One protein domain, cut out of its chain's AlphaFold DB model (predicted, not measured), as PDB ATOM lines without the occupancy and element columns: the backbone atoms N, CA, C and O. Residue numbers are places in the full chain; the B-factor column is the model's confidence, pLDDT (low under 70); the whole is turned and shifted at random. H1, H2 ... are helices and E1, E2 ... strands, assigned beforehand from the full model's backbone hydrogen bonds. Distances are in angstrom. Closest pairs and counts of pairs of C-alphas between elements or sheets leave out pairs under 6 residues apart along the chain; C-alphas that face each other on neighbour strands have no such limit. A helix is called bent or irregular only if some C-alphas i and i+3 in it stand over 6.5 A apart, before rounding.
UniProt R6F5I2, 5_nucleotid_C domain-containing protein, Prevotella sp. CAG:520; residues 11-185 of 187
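What this domain is: This is residues 11 to 185 of the 187 residues of the protein "5_nucleotid_C domain-containing protein" of Prevotella sp. CAG:520 (UniProt R6F5I2). Two small three-stranded sheets sit beside one helix, H1, in the middle of the domain: the sheet E3 E2 E6 lies along H1, and the sheet E4 E1 E5 meets its first half, while the short H3 packs on H1 as well. H4 and the link after it make an arm, with residues 146 to 160 sticking out, and the long helix H5 sits at the far end from E5, where it only grazes the sheet E3 E2 E6. The printed part has 175 residues with five named helices and six named strands in the order E1 H1 E2 E3 E4 H2 H3 E5 H4 E6 H5, a mixed class of helices and strands. The sheet E4 E1 E5 is antiparallel and the sheet E3 E2 E6 is mixed. The whole is compact, with a radius of gyration of the C-alphas of 17.6 A and spans of 45 by 38 by 34 A, although residues 31 to 71 form a long stretch with no named element.

How they stand to each other: E1, residues 11 to 17, is the inner strand of a sheet whose edge strands are E4, residues 102 to 108, and E5, residues 134 to 141. E1 is antiparallel to E4, with N 14 and O 105 2.8 A apart, and antiparallel to E5, with N 13 and O 136 2.9 A apart, both within hydrogen-bond range. H1, residues 18 to 30, is on this sheet, and the closest C-alphas of H1 and E4 are those of Gly 18 and Thr 102, 6.3 A apart. H1 is also on the second sheet, E3 E2 E6, in two layers, a helix on one face of a sheet. In it E2, residues 72 to 77, is the inner strand, and it forms a hairpin with the antiparallel E3, residues 86 to 91, with N 75 and O 87 2.9 A apart. E6, residues 164 to 167, is parallel to E2, with N 76 and O 165 2.9 A apart. The closest C-alphas of H1 and E3 are those of Glu 26 and Ile 86, 6.0 A apart. H2, residues 109 to 112, is on the sheet E4 E1 E5, at a height of 8.1 A over the sheet. H3, residues 115 to 122, touches H1 at a steep tilt of 59 degrees, opposite ways, with the C-alphas of Tyr 24 and Gly 122 closest at 4.7 A. H2 and H3 touch only at the corner, and only just, with 3 pairs of C-alphas within 8 A. E4, H2, H3 and E5 make a split strand-helix-strand unit, two strands that run the same way with E1 between them, and its crossover is right-handed. E5 bends by 56 degrees at residue 138, and H4, residues 142 to 152, stands up from this sheet at 69 degrees, on the opposite face from H2. H5, residues 169 to 184, only grazes the sheet E3 E2 E6 with its residues 169 to 176, and H4 and H5 are apart. Each O i to N i+4 pair is within hydrogen-bond range in H1 and H4, 2 of 4 are in H3 and 11 of 12 in H5, and H2 is too short for such a pair.

Where its parts are: E1 starts at C-alpha 11, (37.757, -11.979, -47.477), and is 19.1 A long; H1 is 18.2 A. E2 is 15.8 A, E3 14.0 A, E4 18.7 A and E5 15.8 A from first to last C-alpha. H2 is 4.8 A and H3 11.3 A; H3 is irregular, with C-alphas 116 and 119 8.1 A apart. H4 starts at C-alpha 142, (32.495, -13.190, -47.714), and is 15.5 A long; E6 is 9.6 A. H5 is 21.9 A and ends at C-alpha 184, (13.702, 5.746, -34.499).

The domain as a whole: The C-alphas of Ser 52 and Thr 95 are the two farthest apart, 49.3 A. The printed part has no cut. The links H1 to E2, H3 to E5 and H4 to E6 are long. The mean pLDDT of the printed part is 94.1, and residues 48 to 53 and residue 185 are under 70.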
ATOM      1  N   LEU A  11      36.980 -12.030 -48.713       96.88
ATOM      2  CA  LEU A  11      37.757 -11.979 -47.477       96.88
ATOM      3  C   LEU A  11      39.244 -11.834 -47.814       96.88
ATOM      4  O   LEU A  11      39.799 -12.631 -48.566       96.88
ATOM      5  N   CYS A  12      39.904 -10.843 -47.227       98.00
ATOM      6  CA  CYS A  12      41.338 -10.620 -47.354       98.00
ATOM      7  C   CYS A  12      41.996 -10.670 -45.975       98.00
ATOM      8  O   CYS A  12      41.411 -10.239 -44.983       98.00
ATOM      9  N   VAL A  13      43.236 -11.150 -45.911       98.50
ATOM     10  CA  VAL A  13      44.087 -11.023 -44.721       98.50
ATOM     11  C   VAL A  13      45.248 -10.105 -45.060       98.50
ATOM     12  O   VAL A  13      45.982 -10.356 -46.015       98.50
ATOM     13  N   MET A  14      45.416  -9.050 -44.268       98.56
ATOM     14  CA  MET A  14      46.466  -8.049 -44.433       98.56
ATOM     15  C   MET A  14      47.459  -8.071 -43.274       98.56
ATOM     16  O   MET A  14      47.098  -8.410 -42.148       98.56
ATOM     17  N   GLN A  15      48.703  -7.676 -43.540       98.75
ATOM     18  CA  GLN A  15      49.687  -7.367 -42.504       98.75
ATOM     19  C   GLN A  15      49.602  -5.894 -42.100       98.75
ATOM     20  O   GLN A  15      49.889  -5.007 -42.912       98.75
ATOM     21  N   LEU A  16      49.231  -5.649 -40.842       98.81
ATOM     22  CA  LEU A  16      49.144  -4.315 -40.242       98.81
ATOM     23  C   LEU A  16      49.936  -4.272 -38.933       98.81
ATOM     24  O   LEU A  16      49.901  -5.235 -38.165       98.81
ATOM     25  N   THR A  17      50.622  -3.167 -38.653       98.81
ATOM     26  CA  THR A  17      51.206  -2.933 -37.325       98.81
ATOM     27  C   THR A  17      50.109  -2.649 -36.298       98.81
ATOM     28  O   THR A  17      49.010  -2.209 -36.646       98.81
ATOM     29  N   GLY A  18      50.387  -2.853 -35.010       98.75
ATOM     30  CA  GLY A  18      49.422  -2.523 -33.964       98.75
ATOM     31  C   GLY A  18      49.026  -1.035 -33.964       98.75
ATOM     32  O   GLY A  18      47.850  -0.709 -33.803       98.75
ATOM     33  N   SER A  19      49.964  -0.133 -34.264       98.75
ATOM     34  CA  SER A  19      49.688   1.302 -34.431       98.75
ATOM     35  C   SER A  19      48.838   1.623 -35.668       98.75
ATOM     36  O   SER A  19      48.032   2.555 -35.642       98.75
ATOM     37  N   GLU A  20      48.980   0.870 -36.764       98.81
ATOM     38  CA  GLU A  20      48.096   0.960 -37.932       98.81
ATOM     39  C   GLU A  20      46.673   0.501 -37.575       98.81
ATOM     40  O   GLU A  20      45.713   1.176 -37.943       98.81
ATOM     41  N   ILE A  21      46.528  -0.580 -36.798       98.81
ATOM     42  CA  ILE A  21      45.228  -1.081 -36.317       98.81
ATOM     43  C   ILE A  21      44.536  -0.050 -35.424       98.81
ATOM     44  O   ILE A  21      43.359   0.248 -35.635       98.81
ATOM     45  N   ARG A  22      45.251   0.535 -34.453       98.81
ATOM     46  CA  ARG A  22      44.668   1.568 -33.589       98.81
ATOM     47  C   ARG A  22      44.193   2.762 -34.413       98.81
ATOM     48  O   ARG A  22      43.033   3.140 -34.307       98.81
ATOM     49  N   ARG A  23      45.040   3.315 -35.289       98.81
ATOM     50  CA  ARG A  23      44.682   4.485 -36.117       98.81
ATOM     51  C   ARG A  23      43.576   4.201 -37.138       98.81
ATOM     52  O   ARG A  23      42.800   5.097 -37.469       98.81
ATOM     53  N   TYR A  24      43.477   2.966 -37.625       98.62
ATOM     54  CA  TYR A  24      42.336   2.514 -38.416       98.62
ATOM     55  C   TYR A  24      41.028   2.643 -37.626       98.62
ATOM     56  O   TYR A  24      40.055   3.208 -38.131       98.62
ATOM     57  N   LEU A  25      41.016   2.142 -36.386       98.62
ATOM     58  CA  LEU A  25      39.848   2.214 -35.510       98.62
ATOM     59  C   LEU A  25      39.543   3.659 -35.115       98.62
ATOM     60  O   LEU A  25      38.384   4.046 -35.167       98.62
ATOM     61  N   GLU A  26      40.554   4.479 -34.822       98.56
ATOM     62  CA  GLU A  26      40.362   5.915 -34.569       98.56
ATOM     63  C   GLU A  26      39.593   6.580 -35.712       98.56
ATOM     64  O   GLU A  26      38.537   7.161 -35.492       98.56
ATOM     65  N   MET A  27      40.050   6.407 -36.958       97.62
ATOM     66  CA  MET A  27      39.379   6.978 -38.132       97.62
ATOM     67  C   MET A  27      37.962   6.421 -38.326       97.62
ATOM     68  O   MET A  27      37.063   7.153 -38.748       97.62
ATOM     69  N   SER A  28      37.763   5.132 -38.028       97.12
ATOM     70  CA  SER A  28      36.439   4.509 -38.027       97.12
ATOM     71  C   SER A  28      35.516   5.239 -37.051       97.12
ATOM     72  O   SER A  28      34.504   5.792 -37.468       97.12
ATOM     73  N   TYR A  29      35.885   5.349 -35.775       97.56
ATOM     74  CA  TYR A  29      35.042   5.999 -34.771       97.56
ATOM     75  C   TYR A  29      34.946   7.528 -34.947       97.56
ATOM     76  O   TYR A  29      33.887   8.093 -34.693       97.56
ATOM     77  N   ASP A  30      35.968   8.211 -35.471       94.44
ATOM     78  CA  ASP A  30      35.988   9.668 -35.705       94.44
ATOM     79  C   ASP A  30      34.878  10.181 -36.621       94.44
ATOM     80  O   ASP A  30      34.422  11.327 -36.484       94.44
ATOM     81  N   GLY A  31      34.455   9.347 -37.571       89.06
ATOM     82  CA  GLY A  31      33.352   9.655 -38.472       89.06
ATOM     83  C   GLY A  31      31.971   9.530 -37.829       89.06
ATOM     84  O   GLY A  31      31.006  10.028 -38.404       89.06
ATOM     85  N   TRP A  32      31.877   8.869 -36.675       92.12
ATOM     86  CA  TRP A  32      30.628   8.327 -36.142       92.12
ATOM     87  C   TRP A  32      30.316   8.754 -34.722       92.12
ATOM     88  O   TRP A  32      29.143   8.876 -34.388       92.12
ATOM     89  N   VAL A  33      31.341   8.976 -33.908       95.00
ATOM     90  CA  VAL A  33      31.233   9.267 -32.483       95.00
ATOM     91  C   VAL A  33      31.495  10.745 -32.256       95.00
ATOM     92  O   VAL A  33      32.504  11.300 -32.712       95.00
ATOM     93  N   ALA A  34      30.576  11.391 -31.548       94.56
ATOM     94  CA  ALA A  34      30.766  12.755 -31.095       94.56
ATOM     95  C   ALA A  34      31.732  12.776 -29.904       94.56
ATOM     96  O   ALA A  34      31.726  11.876 -29.067       94.56
ATOM     97  N   THR A  35      32.571  13.809 -29.824       96.69
ATOM     98  CA  THR A  35      33.302  14.068 -28.580       96.69
ATOM     99  C   THR A  35      32.316  14.656 -27.582       96.69
ATOM    100  O   THR A  35      31.783  15.740 -27.819       96.69
ATOM    101  N   MET A  36      32.069  13.925 -26.502       97.81
ATOM    102  CA  MET A  36      31.170  14.325 -25.430       97.81
ATOM    103  C   MET A  36      31.947  15.123 -24.382       97.81
ATOM    104  O   MET A  36      33.006  14.715 -23.912       97.81
ATOM    105  N   THR A  37      31.390  16.262 -24.006       97.56
ATOM    106  CA  THR A  37      31.824  17.127 -22.903       97.56
ATOM    107  C   THR A  37      30.893  17.019 -21.698       97.56
ATOM    108  O   THR A  37      31.272  17.399 -20.590       97.56
ATOM    109  N   SER A  38      29.689  16.476 -21.902       97.38
ATOM    110  CA  SER A  38      28.706  16.205 -20.858       97.38
ATOM    111  C   SER A  38      27.881  14.941 -21.164       97.38
ATOM    112  O   SER A  38      27.798  14.530 -22.326       97.38
ATOM    113  N   PRO A  39      27.203  14.343 -20.163       96.06
ATOM    114  CA  PRO A  39      26.262  13.240 -20.373       96.06
ATOM    115  C   PRO A  39      25.052  13.587 -21.249       96.06
ATOM    116  O   PRO A  39      24.328  12.671 -21.643       96.06
ATOM    117  N   ASP A  40      24.793  14.872 -21.510       95.94
ATOM    118  CA  ASP A  40      23.654  15.356 -22.297       95.94
ATOM    119  C   ASP A  40      23.967  15.464 -23.792       95.94
ATOM    120  O   ASP A  40      23.045  15.506 -24.611       95.94
ATOM    121  N   ASP A  41      25.248  15.402 -24.162       96.00
ATOM    122  CA  ASP A  41      25.674  15.404 -25.556       96.00
ATOM    123  C   ASP A  41      25.168  14.150 -26.294       96.00
ATOM    124  O   ASP A  41      24.875  13.104 -25.700       96.00
ATOM    125  N   HIS A  42      25.046  14.254 -27.617       94.81
ATOM    126  CA  HIS A  42      24.806  13.088 -28.464       94.81
ATOM    127  C   HIS A  42      26.033  12.173 -28.450       94.81
ATOM    128  O   HIS A  42      27.163  12.655 -28.439       94.81
ATOM    129  N   LEU A  43      25.815  10.859 -28.496       96.44
ATOM    130  CA  LEU A  43      26.890   9.872 -28.618       96.44
ATOM    131  C   LEU A  43      27.364   9.769 -30.070       96.44
ATOM    132  O   LEU A  43      28.560   9.648 -30.338       96.44
ATOM    133  N   ILE A  44      26.427   9.818 -31.019       94.00
ATOM    134  CA  ILE A  44      26.722   9.645 -32.443       94.00
ATOM    135  C   ILE A  44      26.580  10.945 -33.238       94.00
ATOM    136  O   ILE A  44      25.743  11.804 -32.963       94.00
ATOM    137  N   CYS A  45      27.366  11.070 -34.303       91.38
ATOM    138  CA  CYS A  45      27.290  12.185 -35.238       91.38
ATOM    139  C   CYS A  45      26.067  12.056 -36.168       91.38
ATOM    140  O   CYS A  45      26.159  11.476 -37.261       91.38
ATOM    141  N   MET A  46      24.943  12.651 -35.765       87.25
ATOM    142  CA  MET A  46      23.735  12.788 -36.588       87.25
ATOM    143  C   MET A  46      23.812  14.008 -37.516       87.25
ATOM    144  O   MET A  46      24.458  15.008 -37.207       87.25
ATOM    145  N   ASN A  47      23.174  13.923 -38.682       78.94
ATOM    146  CA  ASN A  47      23.028  15.047 -39.603       78.94
ATOM    147  C   ASN A  47      21.842  15.945 -39.193       78.94
ATOM    148  O   ASN A  47      20.992  15.552 -38.395       78.94
ATOM    149  N   ASN A  48      21.747  17.143 -39.780       68.06
ATOM    150  CA  ASN A  48      20.690  18.123 -39.476       68.06
ATOM    151  C   ASN A  48      19.291  17.738 -40.012       68.06
ATOM    152  O   ASN A  48      18.428  18.604 -40.124       68.06
ATOM    153  N   ARG A  49      19.050  16.464 -40.356       63.12
ATOM    154  CA  ARG A  49      17.736  15.920 -40.740       63.12
ATOM    155  C   ARG A  49      17.032  16.662 -41.877       63.12
ATOM    156  O   ARG A  49      15.807  16.751 -41.885       63.12
ATOM    157  N   ASP A  50      17.779  17.137 -42.873       64.69
ATOM    158  CA  ASP A  50      17.162  17.453 -44.161       64.69
ATOM    159  C   ASP A  50      16.714  16.134 -44.809       64.69
ATOM    160  O   ASP A  50      17.474  15.454 -45.506       64.69
ATOM    161  N   SER A  51      15.476  15.741 -44.507       61.34
ATOM    162  CA  SER A  51      14.854  14.488 -44.940       61.34
ATOM    163  C   SER A  51      14.778  14.370 -46.460       61.34
ATOM    164  O   SER A  51      14.789  13.257 -46.982       61.34
ATOM    165  N   SER A  52      14.795  15.497 -47.183       61.50
ATOM    166  CA  SER A  52      14.836  15.514 -48.648       61.50
ATOM    167  C   SER A  52      16.181  15.037 -49.219       61.50
ATOM    168  O   SER A  52      16.288  14.743 -50.412       61.50
ATOM    169  N   ARG A  53      17.216  14.920 -48.373       56.91
ATOM    170  CA  ARG A  53      18.595  14.565 -48.754       56.91
ATOM    171  C   ARG A  53      19.199  13.445 -47.905       56.91
ATOM    172  O   ARG A  53      20.400  13.179 -48.025       56.91
ATOM    173  N   ASP A  54      18.401  12.780 -47.072       70.06
ATOM    174  CA  ASP A  54      18.896  11.795 -46.114       70.06
ATOM    175  C   ASP A  54      19.270  10.456 -46.776       70.06
ATOM    176  O   ASP A  54      18.483   9.515 -46.858       70.06
ATOM    177  N   LYS A  55      20.515  10.365 -47.259       73.31
ATOM    178  CA  LYS A  55      21.067   9.154 -47.891       73.31
ATOM    179  C   LYS A  55      21.528   8.089 -46.891       73.31
ATOM    180  O   LYS A  55      21.801   6.965 -47.307       73.31
ATOM    181  N   PHE A  56      21.657   8.432 -45.606       82.06
ATOM    182  CA  PHE A  56      22.307   7.584 -44.599       82.06
ATOM    183  C   PHE A  56      21.522   7.508 -43.283       82.06
ATOM    184  O   PHE A  56      22.122   7.349 -42.226       82.06
ATOM    185  N   PHE A  57      20.191   7.582 -43.345       79.19
ATOM    186  CA  PHE A  57      19.296   7.380 -42.198       79.19
ATOM    187  C   PHE A  57      19.562   8.320 -41.007       79.19
ATOM    188  O   PHE A  57      19.493   7.908 -39.854       79.19
ATOM    189  N   GLY A  58      19.878   9.581 -41.280       80.81
ATOM    190  CA  GLY A  58      20.099  10.617 -40.277       80.81
ATOM    191  C   GLY A  58      21.547  10.722 -39.812       80.81
ATOM    192  O   GLY A  58      21.832  11.485 -38.896       80.81
ATOM    193  N   LEU A  59      22.473   9.990 -40.435       85.25
ATOM    194  CA  LEU A  59      23.883   9.939 -40.047       85.25
ATOM    195  C   LEU A  59      24.741  10.864 -40.922       85.25
ATOM    196  O   LEU A  59      24.441  11.113 -42.095       85.25
ATOM    197  N   THR A  60      25.826  11.395 -40.352       85.19
ATOM    198  CA  THR A  60      26.751  12.293 -41.080       85.19
ATOM    199  C   THR A  60      27.670  11.562 -42.060       85.19
ATOM    200  O   THR A  60      28.224  12.179 -42.976       85.19
ATOM    201  N   LYS A  61      27.842  10.248 -41.889       87.19
ATOM    202  CA  LYS A  61      28.672   9.373 -42.724       87.19
ATOM    203  C   LYS A  61      27.873   8.133 -43.166       87.19
ATOM    204  O   LYS A  61      26.832   7.846 -42.585       87.19
ATOM    205  N   PRO A  62      28.326   7.378 -44.184       88.94
ATOM    206  CA  PRO A  62      27.680   6.124 -44.583       88.94
ATOM    207  C   PRO A  62      27.936   4.985 -43.587       88.94
ATOM    208  O   PRO A  62      29.099   4.651 -43.363       88.94
ATOM    209  N   PHE A  63      26.891   4.376 -43.011       87.44
ATOM    210  CA  PHE A  63      26.985   3.387 -41.909       87.44
ATOM    211  C   PHE A  63      27.948   2.226 -42.166       87.44
ATOM    212  O   PHE A  63      28.579   1.730 -41.241       87.44
ATOM    213  N   TYR A  64      28.134   1.840 -43.426       89.75
ATOM    214  CA  TYR A  64      29.094   0.814 -43.825       89.75
ATOM    215  C   TYR A  64      30.567   1.242 -43.684       89.75
ATOM    216  O   TYR A  64      31.441   0.478 -44.075       89.75
ATOM    217  N   ASN A  65      30.867   2.453 -43.198       93.12
ATOM    218  CA  ASN A  65      32.214   2.927 -42.850       93.12
ATOM    219  C   ASN A  65      32.498   2.930 -41.340       93.12
ATOM    220  O   ASN A  65      33.570   3.383 -40.951       93.12
ATOM    221  N   LEU A  66      31.564   2.453 -40.513       94.88
ATOM    222  CA  LEU A  66      31.824   2.151 -39.110       94.88
ATOM    223  C   LEU A  66      32.244   0.684 -38.981       94.88
ATOM    224  O   LEU A  66      31.437  -0.220 -39.195       94.88
ATOM    225  N   ASP A  67      33.491   0.471 -38.586       96.81
ATOM    226  CA  ASP A  67      34.063  -0.840 -38.300       96.81
ATOM    227  C   ASP A  67      34.339  -1.013 -36.806       96.81
ATOM    228  O   ASP A  67      34.801  -0.092 -36.129       96.81
ATOM    229  N   THR A  68      34.106  -2.237 -36.330       96.31
ATOM    230  CA  THR A  68      34.493  -2.729 -35.001       96.31
ATOM    231  C   THR A  68      35.461  -3.896 -35.174       96.31
ATOM    232  O   THR A  68      35.429  -4.579 -36.202       96.31
ATOM    233  N   ALA A  69      36.341  -4.118 -34.198       97.69
ATOM    234  CA  ALA A  69      37.348  -5.172 -34.275       97.69
ATOM    235  C   ALA A  69      37.012  -6.342 -33.346       97.69
ATOM    236  O   ALA A  69      36.583  -6.142 -32.213       97.69
ATOM    237  N   ALA A  70      37.272  -7.563 -33.814       97.31
ATOM    238  CA  ALA A  70      37.354  -8.764 -32.988       97.31
ATOM    239  C   ALA A  70      38.825  -9.201 -32.854       97.31
ATOM    240  O   ALA A  70      39.666  -8.821 -33.667       97.31
ATOM    241  N   GLY A  71      39.142  -9.994 -31.828       97.31
ATOM    242  CA  GLY A  71      40.513 -10.454 -31.550       97.31
ATOM    243  C   GLY A  71      41.339  -9.516 -30.659       97.31
ATOM    244  O   GLY A  71      42.421  -9.895 -30.222       97.31
ATOM    245  N   ILE A  72      40.803  -8.340 -30.329       98.62
ATOM    246  CA  ILE A  72      41.357  -7.391 -29.357       98.62
ATOM    247  C   ILE A  72      40.288  -6.970 -28.347       98.62
ATOM    248  O   ILE A  72      39.096  -6.992 -28.666       98.62
ATOM    249  N   VAL A  73      40.725  -6.562 -27.158       98.75
ATOM    250  CA  VAL A  73      39.893  -5.927 -26.131       98.75
ATOM    251  C   VAL A  73      40.228  -4.440 -26.090       98.75
ATOM    252  O   VAL A  73      41.400  -4.096 -25.935       98.75
ATOM    253  N   TYR A  74      39.244  -3.551 -26.242       98.75
ATOM    254  CA  TYR A  74      39.497  -2.107 -26.305       98.75
ATOM    255  C   TYR A  74      38.330  -1.251 -25.804       98.75
ATOM    256  O   TYR A  74      37.178  -1.658 -25.880       98.75
ATOM    257  N   ASP A  75      38.622  -0.045 -25.325       98.69
ATOM    258  CA  ASP A  75      37.604   0.972 -25.046       98.69
ATOM    259  C   ASP A  75      37.602   2.051 -26.136       98.69
ATOM    260  O   ASP A  75      38.608   2.278 -26.819       98.69
ATOM    261  N   VAL A  76      36.464   2.732 -26.265       98.69
ATOM    262  CA  VAL A  76      36.297   3.945 -27.068       98.69
ATOM    263  C   VAL A  76      35.929   5.089 -26.126       98.69
ATOM    264  O   VAL A  76      34.781   5.192 -25.687       98.69
ATOM    265  N   ASP A  77      36.902   5.929 -25.788       98.56
ATOM    266  CA  ASP A  77      36.724   7.064 -24.887       98.56
ATOM    267  C   ASP A  77      36.099   8.248 -25.631       98.56
ATOM    268  O   ASP A  77      36.732   8.920 -26.451       98.56
ATOM    269  N   VAL A  78      34.823   8.501 -25.352       98.31
ATOM    270  CA  VAL A  78      34.045   9.548 -26.022       98.31
ATOM    271  C   VAL A  78      34.396  10.946 -25.526       98.31
ATOM    272  O   VAL A  78      34.021  11.925 -26.165       98.31
ATOM    273  N   THR A  79      35.134  11.060 -24.420       98.06
ATOM    274  CA  THR A  79      35.590  12.353 -23.882       98.06
ATOM    275  C   THR A  79      36.826  12.875 -24.607       98.06
ATOM    276  O   THR A  79      37.177  14.052 -24.497       98.06
ATOM    277  N   LYS A  80      37.492  12.008 -25.375       98.44
ATOM    278  CA  LYS A  80      38.731  12.332 -26.074       98.44
ATOM    279  C   LYS A  80      38.476  12.995 -27.427       98.44
ATOM    280  O   LYS A  80      37.442  12.757 -28.079       98.44
ATOM    281  N   PRO A  81      39.411  13.856 -27.871       97.38
ATOM    282  CA  PRO A  81      39.377  14.388 -29.221       97.38
ATOM    283  C   PRO A  81      39.560  13.268 -30.253       97.38
ATOM    284  O   PRO A  81      39.923  12.131 -29.944       97.38
ATOM    285  N   ARG A  82      39.288  13.607 -31.513       96.44
ATOM    286  CA  ARG A  82      39.501  12.702 -32.644       96.44
ATOM    287  C   ARG A  82      40.953  12.228 -32.712       96.44
ATOM    288  O   ARG A  82      41.856  13.050 -32.590       96.44
ATOM    289  N   GLY A  83      41.158  10.933 -32.945       97.00
ATOM    290  CA  GLY A  83      42.489  10.314 -32.987       97.00
ATOM    291  C   GLY A  83      43.054   9.844 -31.640       97.00
ATOM    292  O   GLY A  83      44.139   9.259 -31.632       97.00
ATOM    293  N   GLU A  84      42.340  10.080 -30.535       98.19
ATOM    294  CA  GLU A  84      42.762   9.721 -29.172       98.19
ATOM    295  C   GLU A  84      41.705   8.903 -28.403       98.19
ATOM    296  O   GLU A  84      41.757   8.823 -27.175       98.19
ATOM    297  N   ARG A  85      40.712   8.318 -29.087       98.19
ATOM    298  CA  ARG A  85      39.592   7.624 -28.428       98.19
ATOM    299  C   ARG A  85      39.873   6.157 -28.135       98.19
ATOM    300  O   ARG A  85      39.282   5.600 -27.215       98.19
ATOM    301  N   ILE A  86      40.700   5.499 -28.936       98.62
ATOM    302  CA  ILE A  86      40.863   4.047 -28.914       98.62
ATOM    303  C   ILE A  86      41.963   3.648 -27.944       98.62
ATOM    304  O   ILE A  86      43.146   3.903 -28.168       98.62
ATOM    305  N   VAL A  87      41.560   2.918 -26.906       98.31
ATOM    306  CA  VAL A  87      42.468   2.349 -25.907       98.31
ATOM    307  C   VAL A  87      42.423   0.830 -26.013       98.31
ATOM    308  O   VAL A  87      41.517   0.189 -25.483       98.31
ATOM    309  N   ILE A  88      43.398   0.244 -26.713       98.62
ATOM    310  CA  ILE A  88      43.526  -1.214 -26.839       98.62
ATOM    311  C   ILE A  88      44.217  -1.762 -25.588       98.62
ATOM    312  O   ILE A  88      45.338  -1.378 -25.272       98.62
ATOM    313  N   LYS A  89      43.536  -2.664 -24.879       98.31
ATOM    314  CA  LYS A  89      43.981  -3.237 -23.601       98.31
ATOM    315  C   LYS A  89      44.808  -4.503 -23.795       98.31
ATOM    316  O   LYS A  89      45.829  -4.684 -23.140       98.31
ATOM    317  N   SER A  90      44.357  -5.394 -24.675       98.56
ATOM    318  CA  SER A  90      44.977  -6.703 -24.895       98.56
ATOM    319  C   SER A  90      44.482  -7.341 -26.193       98.56
ATOM    320  O   SER A  90      43.522  -6.874 -26.813       98.56
ATOM    321  N   LEU A  91      45.099  -8.455 -26.580       98.44
ATOM    322  CA  LEU A  91      44.456  -9.430 -27.455       98.44
ATOM    323  C   LEU A  91      43.315 -10.138 -26.708       98.44
ATOM    324  O   LEU A  91      43.255 -10.151 -25.474       98.44
ATOM    325  N   ALA A  92      42.395 -10.734 -27.464       96.88
ATOM    326  CA  ALA A  92      41.248 -11.456 -26.910       96.88
ATOM    327  C   ALA A  92      41.640 -12.734 -26.143       96.88
ATOM    328  O   ALA A  92      40.856 -13.218 -25.334       96.88
ATOM    329  N   ASP A  93      42.845 -13.264 -26.369       96.25
ATOM    330  CA  ASP A  93      43.410 -14.397 -25.623       96.25
ATOM    331  C   ASP A  93      44.085 -13.983 -24.298       96.25
ATOM    332  O   ASP A  93      44.638 -14.824 -23.592       96.25
ATOM    333  N   GLY A  94      44.042 -12.690 -23.956       97.06
ATOM    334  CA  GLY A  94      44.636 -12.125 -22.745       97.06
ATOM    335  C   GLY A  94      46.103 -11.715 -22.888       97.06
ATOM    336  O   GLY A  94      46.655 -11.121 -21.962       97.06
ATOM    337  N   THR A  95      46.750 -11.977 -24.027       97.50
ATOM    338  CA  THR A  95      48.129 -11.528 -24.253       97.50
ATOM    339  C   THR A  95      48.204 -10.022 -24.526       97.50
ATOM    340  O   THR A  95      47.236  -9.388 -24.957       97.50
ATOM    341  N   ALA A  96      49.366  -9.422 -24.262       98.12
ATOM    342  CA  ALA A  96      49.571  -7.991 -24.457       98.12
ATOM    343  C   ALA A  96      49.468  -7.599 -25.942       98.12
ATOM    344  O   ALA A  96      50.027  -8.259 -26.823       98.12
ATOM    345  N   PHE A  97      48.777  -6.490 -26.205       98.50
ATOM    346  CA  PHE A  97      48.788  -5.848 -27.513       98.50
ATOM    347  C   PHE A  97      50.008  -4.928 -27.627       98.50
ATOM    348  O   PHE A  97      50.296  -4.167 -26.708       98.50
ATOM    349  N   ASP A  98      50.714  -4.993 -28.752       98.38
ATOM    350  CA  ASP A  98      51.947  -4.250 -29.003       98.38
ATOM    351  C   ASP A  98      51.798  -3.433 -30.289       98.38
ATOM    352  O   ASP A  98      51.671  -3.978 -31.385       98.38
ATOM    353  N   GLU A  99      51.836  -2.106 -30.166       98.31
ATOM    354  CA  GLU A  99      51.688  -1.201 -31.306       98.31
ATOM    355  C   GLU A  99      52.812  -1.313 -32.349       98.31
ATOM    356  O   GLU A  99      52.611  -0.952 -33.513       98.31
ATOM    357  N   SER A 100      53.980  -1.827 -31.959       98.31
ATOM    358  CA  SER A 100      55.129  -2.018 -32.848       98.31
ATOM    359  C   SER A 100      55.085  -3.345 -33.610       98.31
ATOM    360  O   SER A 100      55.739  -3.490 -34.646       98.31
ATOM    361  N   ARG A 101      54.287  -4.311 -33.138       98.44
ATOM    362  CA  ARG A 101      54.198  -5.648 -33.726       98.44
ATOM    363  C   ARG A 101      53.301  -5.663 -34.961       98.44
ATOM    364  O   ARG A 101      52.278  -4.986 -35.014       98.44
ATOM    365  N   THR A 102      53.649  -6.505 -35.933       98.62
ATOM    366  CA  THR A 102      52.799  -6.805 -37.093       98.62
ATOM    367  C   THR A 102      51.828  -7.947 -36.794       98.62
ATOM    368  O   THR A 102      52.227  -9.024 -36.341       98.62
ATOM    369  N   TYR A 103      50.558  -7.730 -37.119       98.69
ATOM    370  CA  TYR A 103      49.460  -8.679 -36.983       98.69
ATOM    371  C   TYR A 103      48.868  -9.031 -38.347       98.69
ATOM    372  O   TYR A 103      48.954  -8.266 -39.308       98.69
ATOM    373  N   ARG A 104      48.225 -10.199 -38.413       98.56
ATOM    374  CA  ARG A 104      47.365 -10.581 -39.537       98.56
ATOM    375  C   ARG A 104      45.944 -10.132 -39.231       98.56
ATOM    376  O   ARG A 104      45.370 -10.572 -38.239       98.56
ATOM    377  N   VAL A 105      45.395  -9.279 -40.083       98.69
ATOM    378  CA  VAL A 105      44.085  -8.659 -39.891       98.69
ATOM    379  C   VAL A 105      43.175  -9.056 -41.037       98.69
ATOM    380  O   VAL A 105      43.490  -8.821 -42.202       98.69
ATOM    381  N   ALA A 106      42.054  -9.684 -40.699       98.38
ATOM    382  CA  ALA A 106      41.024 -10.044 -41.657       98.38
ATOM    383  C   ALA A 106      40.142  -8.824 -41.955       98.38
ATOM    384  O   ALA A 106      39.567  -8.233 -41.043       98.38
ATOM    385  N   VAL A 107      40.025  -8.458 -43.229       97.88
ATOM    386  CA  VAL A 107      39.175  -7.363 -43.712       97.88
ATOM    387  C   VAL A 107      38.473  -7.793 -44.998       97.88
ATOM    388  O   VAL A 107      38.894  -8.735 -45.664       97.88
ATOM    389  N   ASN A 108      37.399  -7.109 -45.379       96.94
ATOM    390  CA  ASN A 108      36.795  -7.348 -46.686       96.94
ATOM    391  C   ASN A 108      37.603  -6.669 -47.815       96.94
ATOM    392  O   ASN A 108      38.378  -5.741 -47.568       96.94
ATOM    393  N   SER A 109      37.407  -7.103 -49.063       97.38
ATOM    394  CA  SER A 109      38.140  -6.568 -50.221       97.38
ATOM    395  C   SER A 109      37.929  -5.065 -50.452       97.38
ATOM    396  O   SER A 109      38.851  -4.381 -50.895       97.38
ATOM    397  N   TYR A 110      36.770  -4.509 -50.074       97.38
ATOM    398  CA  TYR A 110      36.527  -3.061 -50.106       97.38
ATOM    399  C   TYR A 110      37.504  -2.298 -49.203       97.38
ATOM    400  O   TYR A 110      38.111  -1.319 -49.642       97.38
ATOM    401  N   ARG A 111      37.696  -2.755 -47.959       98.12
ATOM    402  CA  ARG A 111      38.692  -2.184 -47.043       98.12
ATOM    403  C   ARG A 111      40.098  -2.397 -47.551       98.12
ATOM    404  O   ARG A 111      40.847  -1.428 -47.585       98.12
ATOM    405  N   ALA A 112      40.417  -3.610 -48.002       98.00
ATOM    406  CA  ALA A 112      41.738  -3.939 -48.526       98.00
ATOM    407  C   ALA A 112      42.146  -3.026 -49.697       98.00
ATOM    408  O   ALA A 112      43.295  -2.612 -49.780       98.00
ATOM    409  N   ALA A 113      41.192  -2.615 -50.539       97.62
ATOM    410  CA  ALA A 113      41.406  -1.661 -51.631       97.62
ATOM    411  C   ALA A 113      41.448  -0.172 -51.196       97.62
ATOM    412  O   ALA A 113      41.572   0.725 -52.036       97.62
ATOM    413  N   GLY A 114      41.327   0.119 -49.896       97.44
ATOM    414  CA  GLY A 114      41.355   1.472 -49.324       97.44
ATOM    415  C   GLY A 114      39.983   2.144 -49.200       97.44
ATOM    416  O   GLY A 114      39.902   3.348 -48.933       97.44
ATOM    417  N   GLY A 115      38.898   1.392 -49.388       96.81
ATOM    418  CA  GLY A 115      37.522   1.860 -49.262       96.81
ATOM    419  C   GLY A 115      37.221   2.467 -47.888       96.81
ATOM    420  O   GLY A 115      37.669   1.983 -46.848       96.81
ATOM    421  N   GLY A 116      36.470   3.567 -47.874       94.38
ATOM    422  CA  GLY A 116      36.185   4.341 -46.660       94.38
ATOM    423  C   GLY A 116      37.362   5.175 -46.140       94.38
ATOM    424  O   GLY A 116      37.167   6.011 -45.268       94.38
ATOM    425  N   GLY A 117      38.572   5.003 -46.688       97.31
ATOM    426  CA  GLY A 117      39.760   5.749 -46.275       97.31
ATOM    427  C   GLY A 117      40.358   5.310 -44.936       97.31
ATOM    428  O   GLY A 117      41.261   5.980 -44.444       97.31
ATOM    429  N   LEU A 118      39.889   4.206 -44.344       97.81
ATOM    430  CA  LEU A 118      40.331   3.770 -43.015       97.81
ATOM    431  C   LEU A 118      41.789   3.284 -43.017       97.81
ATOM    432  O   LEU A 118      42.558   3.668 -42.143       97.81
ATOM    433  N   LEU A 119      42.211   2.517 -44.034       98.50
ATOM    434  CA  LEU A 119      43.619   2.117 -44.188       98.50
ATOM    435  C   LEU A 119      44.503   3.260 -44.702       98.50
ATOM    436  O   LEU A 119      45.640   3.407 -44.270       98.50
ATOM    437  N   THR A 120      43.988   4.084 -45.618       98.44
ATOM    438  CA  THR A 120      44.800   5.130 -46.251       98.44
ATOM    439  C   THR A 120      44.935   6.365 -45.378       98.44
ATOM    440  O   THR A 120      46.035   6.728 -44.988       98.44
ATOM    441  N   LYS A 121      43.825   7.012 -45.023       97.50
ATOM    442  CA  LYS A 121      43.838   8.226 -44.197       97.50
ATOM    443  C   LYS A 121      43.985   7.912 -42.713       97.50
ATOM    444  O   LYS A 121      44.678   8.643 -42.024       97.50
ATOM    445  N   GLY A 122      43.331   6.853 -42.229       97.56
ATOM    446  CA  GLY A 122      43.408   6.449 -40.822       97.56
ATOM    447  C   GLY A 122      44.762   5.830 -40.495       97.56
ATOM    448  O   GLY A 122      45.610   6.453 -39.861       97.56
ATOM    449  N   ALA A 123      45.007   4.624 -41.005       98.25
ATOM    450  CA  ALA A 123      46.273   3.922 -40.800       98.25
ATOM    451  C   ALA A 123      47.461   4.532 -41.572       98.25
ATOM    452  O   ALA A 123      48.596   4.100 -41.384       98.25
ATOM    453  N   GLY A 124      47.265   5.574 -42.386       98.19
ATOM    454  CA  GLY A 124      48.361   6.290 -43.052       98.19
ATOM    455  C   GLY A 124      49.120   5.454 -44.084       98.19
ATOM    456  O   GLY A 124      50.268   5.771 -44.381       98.19
ATOM    457  N   ILE A 125      48.524   4.370 -44.585       98.50
ATOM    458  CA  ILE A 125      49.159   3.483 -45.560       98.50
ATOM    459  C   ILE A 125      48.960   4.082 -46.951       98.50
ATOM    460  O   ILE A 125      47.831   4.386 -47.344       98.50
ATOM    461  N   ASP A 126      50.036   4.234 -47.723       98.00
ATOM    462  CA  ASP A 126      49.899   4.687 -49.106       98.00
ATOM    463  C   ASP A 126      49.021   3.691 -49.881       98.00
ATOM    464  O   ASP A 126      49.170   2.472 -49.766       98.00
ATOM    465  N   LYS A 127      48.105   4.207 -50.704       97.69
ATOM    466  CA  LYS A 127      47.246   3.389 -51.558       97.69
ATOM    467  C   LYS A 127      48.064   2.414 -52.416       97.69
ATOM    468  O   LYS A 127      47.617   1.288 -52.623       97.69
ATOM    469  N   ALA A 128      49.254   2.814 -52.870       97.81
ATOM    470  CA  ALA A 128      50.143   1.957 -53.656       97.81
ATOM    471  C   ALA A 128      50.688   0.743 -52.872       97.81
ATOM    472  O   ALA A 128      51.068  -0.255 -53.476       97.81
ATOM    473  N   GLN A 129      50.705   0.804 -51.536       97.94
ATOM    474  CA  GLN A 129      51.213  -0.259 -50.661       97.94
ATOM    475  C   GLN A 129      50.130  -1.245 -50.204       97.94
ATOM    476  O   GLN A 129      50.449  -2.246 -49.568       97.94
ATOM    477  N   LEU A 130      48.849  -0.972 -50.471       98.31
ATOM    478  CA  LEU A 130      47.761  -1.806 -49.956       98.31
ATOM    479  C   LEU A 130      47.801  -3.226 -50.524       98.31
ATOM    480  O   LEU A 130      47.651  -4.189 -49.777       98.31
ATOM    481  N   GLU A 131      48.054  -3.354 -51.826       97.94
ATOM    482  CA  GLU A 131      48.045  -4.642 -52.520       97.94
ATOM    483  C   GLU A 131      49.120  -5.594 -51.980       97.94
ATOM    484  O   GLU A 131      48.834  -6.749 -51.675       97.94
ATOM    485  N   SER A 132      50.345  -5.097 -51.783       98.06
ATOM    486  CA  SER A 132      51.467  -5.906 -51.291       98.06
ATOM    487  C   SER A 132      51.325  -6.326 -49.828       98.06
ATOM    488  O   SER A 132      52.015  -7.242 -49.383       98.06
ATOM    489  N   ARG A 133      50.430  -5.683 -49.069       98.31
ATOM    490  CA  ARG A 133      50.138  -6.041 -47.675       98.31
ATOM    491  C   ARG A 133      49.124  -7.171 -47.546       98.31
ATOM    492  O   ARG A 133      48.964  -7.691 -46.441       98.31
ATOM    493  N   ILE A 134      48.440  -7.549 -48.624       98.50
ATOM    494  CA  ILE A 134      47.489  -8.662 -48.625       98.50
ATOM    495  C   ILE A 134      48.277  -9.967 -48.733       98.50
ATOM    496  O   ILE A 134      48.862 -10.277 -49.765       98.50
ATOM    497  N   VAL A 135      48.277 -10.745 -47.653       98.50
ATOM    498  CA  VAL A 135      48.998 -12.027 -47.576       98.50
ATOM    499  C   VAL A 135      48.126 -13.224 -47.931       98.50
ATOM    500  O   VAL A 135      48.639 -14.318 -48.140       98.50
ATOM    501  N   TRP A 136      46.807 -13.034 -47.976       98.44
ATOM    502  CA  TRP A 136      45.867 -14.062 -48.402       98.44
ATOM    503  C   TRP A 136      44.555 -13.444 -48.887       98.44
ATOM    504  O   TRP A 136      44.094 -12.430 -48.350       98.44
ATOM    505  N   ARG A 137      43.941 -14.092 -49.877       97.44
ATOM    506  CA  ARG A 137      42.593 -13.811 -50.373       97.44
ATOM    507  C   ARG A 137      41.792 -15.099 -50.386       97.44
ATOM    508  O   ARG A 137      42.328 -16.141 -50.750       97.44
ATOM    509  N   GLY A 138      40.533 -15.001 -49.985       94.38
ATOM    510  CA  GLY A 138      39.612 -16.123 -50.029       94.38
ATOM    511  C   GLY A 138      39.226 -16.511 -51.447       94.38
ATOM    512  O   GLY A 138      39.111 -15.659 -52.322       94.38
ATOM    513  N   ASP A 139      38.970 -17.803 -51.634       94.81
ATOM    514  CA  ASP A 139      38.488 -18.383 -52.894       94.81
ATOM    515  C   ASP A 139      36.992 -18.123 -53.135       94.81
ATOM    516  O   ASP A 139      36.453 -18.448 -54.192       94.81
ATOM    517  N   TYR A 140      36.301 -17.580 -52.129       94.06
ATOM    518  CA  TYR A 140      34.870 -17.312 -52.152       94.06
ATOM    519  C   TYR A 140      34.571 -15.910 -51.633       94.06
ATOM    520  O   TYR A 140      35.342 -15.321 -50.867       94.06
ATOM    521  N   THR A 141      33.388 -15.406 -51.977       93.81
ATOM    522  CA  THR A 141      32.913 -14.147 -51.407       93.81
ATOM    523  C   THR A 141      32.697 -14.296 -49.898       93.81
ATOM    524  O   THR A 141      32.392 -15.379 -49.385       93.81
ATOM    525  N   LEU A 142      32.782 -13.192 -49.151       93.31
ATOM    526  CA  LEU A 142      32.495 -13.190 -47.714       93.31
ATOM    527  C   LEU A 142      31.080 -13.709 -47.423       93.31
ATOM    528  O   LEU A 142      30.852 -14.405 -46.435       93.31
ATOM    529  N   ARG A 143      30.131 -13.420 -48.320       94.19
ATOM    530  CA  ARG A 143      28.759 -13.924 -48.243       94.19
ATOM    531  C   ARG A 143      28.720 -15.452 -48.271       94.19
ATOM    532  O   ARG A 143      28.004 -16.046 -47.465       94.19
ATOM    533  N   ASP A 144      29.484 -16.077 -49.159       94.19
ATOM    534  CA  ASP A 144      29.540 -17.535 -49.276       94.19
ATOM    535  C   ASP A 144      30.171 -18.175 -48.041       94.19
ATOM    536  O   ASP A 144      29.649 -19.174 -47.541       94.19
ATOM    537  N   TYR A 145      31.228 -17.569 -47.488       94.81
ATOM    538  CA  TYR A 145      31.803 -18.009 -46.216       94.81
ATOM    539  C   TYR A 145      30.774 -17.967 -45.078       94.81
ATOM    540  O   TYR A 145      30.637 -18.950 -44.352       94.81
ATOM    541  N   ILE A 146      29.990 -16.887 -44.966       93.25
ATOM    542  CA  ILE A 146      28.924 -16.788 -43.955       93.25
ATOM    543  C   ILE A 146      27.857 -17.872 -44.185       93.25
ATOM    544  O   ILE A 146      27.444 -18.535 -43.236       93.25
ATOM    545  N   ILE A 147      27.414 -18.095 -45.430       94.00
ATOM    546  CA  ILE A 147      26.418 -19.138 -45.749       94.00
ATOM    547  C   ILE A 147      26.923 -20.520 -45.342       94.00
ATOM    548  O   ILE A 147      26.174 -21.287 -44.736       94.00
ATOM    549  N   ARG A 148      28.174 -20.842 -45.683       94.75
ATOM    550  CA  ARG A 148      28.795 -22.126 -45.344       94.75
ATOM    551  C   ARG A 148      28.880 -22.317 -43.837       94.75
ATOM    552  O   ARG A 148      28.385 -23.326 -43.348       94.75
ATOM    553  N   TYR A 149      29.390 -21.314 -43.120       93.94
ATOM    554  CA  TYR A 149      29.495 -21.354 -41.664       93.94
ATOM    555  C   TYR A 149      28.135 -21.614 -41.005       93.94
ATOM    556  O   TYR A 149      28.003 -22.536 -40.205       93.94
ATOM    557  N   VAL A 150      27.099 -20.859 -41.394       94.44
ATOM    558  CA  VAL A 150      25.750 -21.019 -40.831       94.44
ATOM    559  C   VAL A 150      25.158 -22.390 -41.153       94.44
ATOM    560  O   VAL A 150      24.512 -22.971 -40.292       94.44
ATOM    561  N   ARG A 151      25.366 -22.921 -42.365       94.81
ATOM    562  CA  ARG A 151      24.875 -24.261 -42.738       94.81
ATOM    563  C   ARG A 151      25.527 -25.364 -41.913       94.81
ATOM    564  O   ARG A 151      24.830 -26.277 -41.490       94.81
ATOM    565  N   GLU A 152      26.835 -25.272 -41.707       96.44
ATOM    566  CA  GLU A 152      27.617 -26.267 -40.970       96.44
ATOM    567  C   GLU A 152      27.340 -26.232 -39.461       96.44
ATOM    568  O   GLU A 152      27.310 -27.274 -38.818       96.44
ATOM    569  N   HIS A 153      27.068 -25.048 -38.907       94.75
ATOM    570  CA  HIS A 153      26.913 -24.839 -37.463       94.75
ATOM    571  C   HIS A 153      25.455 -24.592 -37.045       94.75
ATOM    572  O   HIS A 153      25.202 -24.026 -35.983       94.75
ATOM    573  N   SER A 154      24.481 -24.962 -37.883       93.69
ATOM    574  CA  SER A 154      23.060 -24.774 -37.577       93.69
ATOM    575  C   SER A 154      22.559 -25.823 -36.567       93.69
ATOM    576  O   SER A 154      22.814 -27.009 -36.772       93.69
ATOM    577  N   PRO A 155      21.778 -25.437 -35.538       94.06
ATOM    578  CA  PRO A 155      21.354 -24.075 -35.224       94.06
ATOM    579  C   PRO A 155      22.488 -23.237 -34.618       94.06
ATOM    580  O   PRO A 155      23.133 -23.638 -33.653       94.06
ATOM    581  N   ILE A 156      22.678 -22.026 -35.147       90.12
ATOM    582  CA  ILE A 156      23.647 -21.080 -34.586       90.12
ATOM    583  C   ILE A 156      23.067 -20.407 -33.338       90.12
ATOM    584  O   ILE A 156      21.913 -19.979 -33.335       90.12
ATOM    585  N   THR A 157      23.890 -20.244 -32.303       92.12
ATOM    586  CA  THR A 157      23.554 -19.448 -31.108       92.12
ATOM    587  C   THR A 157      24.624 -18.368 -30.909       92.12
ATOM    588  O   THR A 157      25.558 -18.575 -30.132       92.12
ATOM    589  N   PRO A 158      24.555 -17.241 -31.650       88.12
ATOM    590  CA  PRO A 158      25.577 -16.199 -31.595       88.12
ATOM    591  C   PRO A 158      25.744 -15.643 -30.178       88.12
ATOM    592  O   PRO A 158      24.757 -15.382 -29.495       88.12
ATOM    593  N   GLN A 159      26.991 -15.433 -29.763       90.38
ATOM    594  CA  GLN A 159      27.338 -14.810 -28.487       90.38
ATOM    595  C   GLN A 159      28.036 -13.478 -28.742       90.38
ATOM    596  O   GLN A 159      28.829 -13.349 -29.677       90.38
ATOM    597  N   THR A 160      27.759 -12.482 -27.904       90.12
ATOM    598  CA  THR A 160      28.504 -11.223 -27.932       90.12
ATOM    599  C   THR A 160      29.916 -11.452 -27.411       90.12
ATOM    600  O   THR A 160      30.087 -12.052 -26.353       90.12
ATOM    601  N   HIS A 161      30.922 -10.914 -28.098       90.88
ATOM    602  CA  HIS A 161      32.308 -11.012 -27.640       90.88
ATOM    603  C   HIS A 161      32.593 -10.200 -26.369       90.88
ATOM    604  O   HIS A 161      33.548 -10.512 -25.668       90.88
ATOM    605  N   GLY A 162      31.809  -9.151 -26.084       94.12
ATOM    606  CA  GLY A 162      32.038  -8.272 -24.927       94.12
ATOM    607  C   GLY A 162      33.415  -7.598 -24.942       94.12
ATOM    608  O   GLY A 162      33.943  -7.241 -23.895       94.12
ATOM    609  N   ASN A 163      34.024  -7.476 -26.122       96.81
ATOM    610  CA  ASN A 163      35.426  -7.109 -26.275       96.81
ATOM    611  C   ASN A 163      35.640  -5.602 -26.466       96.81
ATOM    612  O   ASN A 163      36.782  -5.157 -26.524       96.81
ATOM    613  N   TRP A 164      34.571  -4.812 -26.569       97.81
ATOM    614  CA  TRP A 164      34.683  -3.361 -26.603       97.81
ATOM    615  C   TRP A 164      33.448  -2.647 -26.068       97.81
ATOM    616  O   TRP A 164      32.353  -3.212 -26.041       97.81
ATOM    617  N   GLN A 165      33.638  -1.397 -25.647       97.75
ATOM    618  CA  GLN A 165      32.582  -0.532 -25.118       97.75
ATOM    619  C   GLN A 165      32.928   0.954 -25.287       97.75
ATOM    620  O   GLN A 165      34.096   1.319 -25.428       97.75
ATOM    621  N   PHE A 166      31.911   1.815 -25.223       98.31
ATOM    622  CA  PHE A 166      32.100   3.259 -25.080       98.31
ATOM    623  C   PHE A 166      32.279   3.632 -23.608       98.31
ATOM    624  O   PHE A 166      31.459   3.242 -22.775       98.31
ATOM    625  N   VAL A 167      33.287   4.446 -23.302       98.44
ATOM    626  CA  VAL A 167      33.551   4.960 -21.950       98.44
ATOM    627  C   VAL A 167      33.567   6.490 -21.950       98.44
ATOM    628  O   VAL A 167      33.968   7.073 -22.955       98.44
ATOM    629  N   PRO A 168      33.151   7.155 -20.857       98.31
ATOM    630  CA  PRO A 168      32.568   6.592 -19.637       98.31
ATOM    631  C   PRO A 168      31.113   6.125 -19.820       98.31
ATOM    632  O   PRO A 168      30.298   6.782 -20.474       98.31
ATOM    633  N   THR A 169      30.766   4.982 -19.225       97.88
ATOM    634  CA  THR A 169      29.454   4.328 -19.414       97.88
ATOM    635  C   THR A 169      28.284   5.125 -18.843       97.88
ATOM    636  O   THR A 169      27.182   5.104 -19.388       97.88
ATOM    637  N   GLU A 170      28.529   5.876 -17.775       97.94
ATOM    638  CA  GLU A 170      27.575   6.775 -17.135       97.94
ATOM    639  C   GLU A 170      27.122   7.916 -18.059       97.94
ATOM    640  O   GLU A 170      26.041   8.465 -17.859       97.94
ATOM    641  N   TRP A 171      27.912   8.252 -19.085       98.06
ATOM    642  CA  TRP A 171      27.542   9.232 -20.111       98.06
ATOM    643  C   TRP A 171      26.965   8.533 -21.336       98.06
ATOM    644  O   TRP A 171      25.923   8.926 -21.864       98.06
ATOM    645  N   THR A 172      27.628   7.469 -21.785       98.00
ATOM    646  CA  THR A 172      27.336   6.846 -23.078       98.00
ATOM    647  C   THR A 172      26.053   6.020 -23.046       98.00
ATOM    648  O   THR A 172      25.324   6.009 -24.035       98.00
ATOM    649  N   ALA A 173      25.706   5.389 -21.919       96.81
ATOM    650  CA  ALA A 173      24.467   4.622 -21.786       96.81
ATOM    651  C   ALA A 173      23.195   5.491 -21.909       96.81
ATOM    652  O   ALA A 173      22.334   5.160 -22.736       96.81
ATOM    653  N   PRO A 174      23.032   6.606 -21.159       96.94
ATOM    654  CA  PRO A 174      21.881   7.485 -21.360       96.94
ATOM    655  C   PRO A 174      21.901   8.162 -22.737       96.94
ATOM    656  O   PRO A 174      20.845   8.237 -23.369       96.94
ATOM    657  N   ALA A 175      23.068   8.577 -23.244       97.12
ATOM    658  CA  ALA A 175      23.185   9.168 -24.578       97.12
ATOM    659  C   ALA A 175      22.762   8.201 -25.692       97.12
ATOM    660  O   ALA A 175      21.941   8.565 -26.527       97.12
ATOM    661  N   ALA A 176      23.204   6.941 -25.653       95.62
ATOM    662  CA  ALA A 176      22.789   5.914 -26.608       95.62
ATOM    663  C   ALA A 176      21.268   5.694 -26.600       95.62
ATOM    664  O   ALA A 176      20.650   5.557 -27.658       95.62
ATOM    665  N   LYS A 177      20.643   5.696 -25.412       95.06
ATOM    666  CA  LYS A 177      19.184   5.574 -25.284       95.06
ATOM    667  C   LYS A 177      18.464   6.768 -25.914       95.06
ATOM    668  O   LYS A 177      17.493   6.557 -26.640       95.06
ATOM    669  N   ARG A 178      18.930   7.997 -25.653       94.62
ATOM    670  CA  ARG A 178      18.370   9.209 -26.272       94.62
ATOM    671  C   ARG A 178      18.550   9.177 -27.784       94.62
ATOM    672  O   ARG A 178      17.569   9.322 -28.498       94.62
ATOM    673  N   ASP A 179      19.754   8.889 -28.266       93.06
ATOM    674  CA  ASP A 179      20.074   8.847 -29.694       93.06
ATOM    675  C   ASP A 179      19.227   7.817 -30.447       93.06
ATOM    676  O   ASP A 179      18.718   8.103 -31.532       93.06
ATOM    677  N   TYR A 180      18.998   6.645 -29.845       91.06
ATOM    678  CA  TYR A 180      18.086   5.640 -30.384       91.06
ATOM    679  C   TYR A 180      16.654   6.177 -30.517       91.06
ATOM    680  O   TYR A 180      16.043   6.067 -31.581       91.06
ATOM    681  N   GLN A 181      16.120   6.807 -29.465       90.56
ATOM    682  CA  GLN A 181      14.793   7.426 -29.523       90.56
ATOM    683  C   GLN A 181      14.751   8.527 -30.584       90.56
ATOM    684  O   GLN A 181      13.838   8.571 -31.397       90.56
ATOM    685  N   THR A 182      15.770   9.376 -30.635       86.88
ATOM    686  CA  THR A 182      15.876  10.455 -31.608       86.88
ATOM    687  C   THR A 182      15.858   9.911 -33.040       86.88
ATOM    688  O   THR A 182      15.172  10.488 -33.886       86.88
ATOM    689  N   MET A 183      16.563   8.815 -33.342       82.06
ATOM    690  CA  MET A 183      16.645   8.254 -34.701       82.06
ATOM    691  C   MET A 183      15.446   7.381 -35.113       82.06
ATOM    692  O   MET A 183      15.125   7.354 -36.302       82.06
ATOM    693  N   TRP A 184      14.771   6.708 -34.174       81.00
ATOM    694  CA  TRP A 184      13.702   5.746 -34.499       81.00
ATOM    695  C   TRP A 184      12.321   6.049 -33.909       81.00
ATOM    696  O   TRP A 184      11.334   5.604 -34.487       81.00
ATOM    697  N   ASN A 185      12.199   6.833 -32.835       68.44
ATOM    698  CA  ASN A 185      10.892   7.217 -32.294       68.44
ATOM    699  C   ASN A 185      10.398   8.493 -32.989       68.44
ATOM    700  O   ASN A 185      10.723   9.614 -32.600       68.44
TER     701      ASN A 185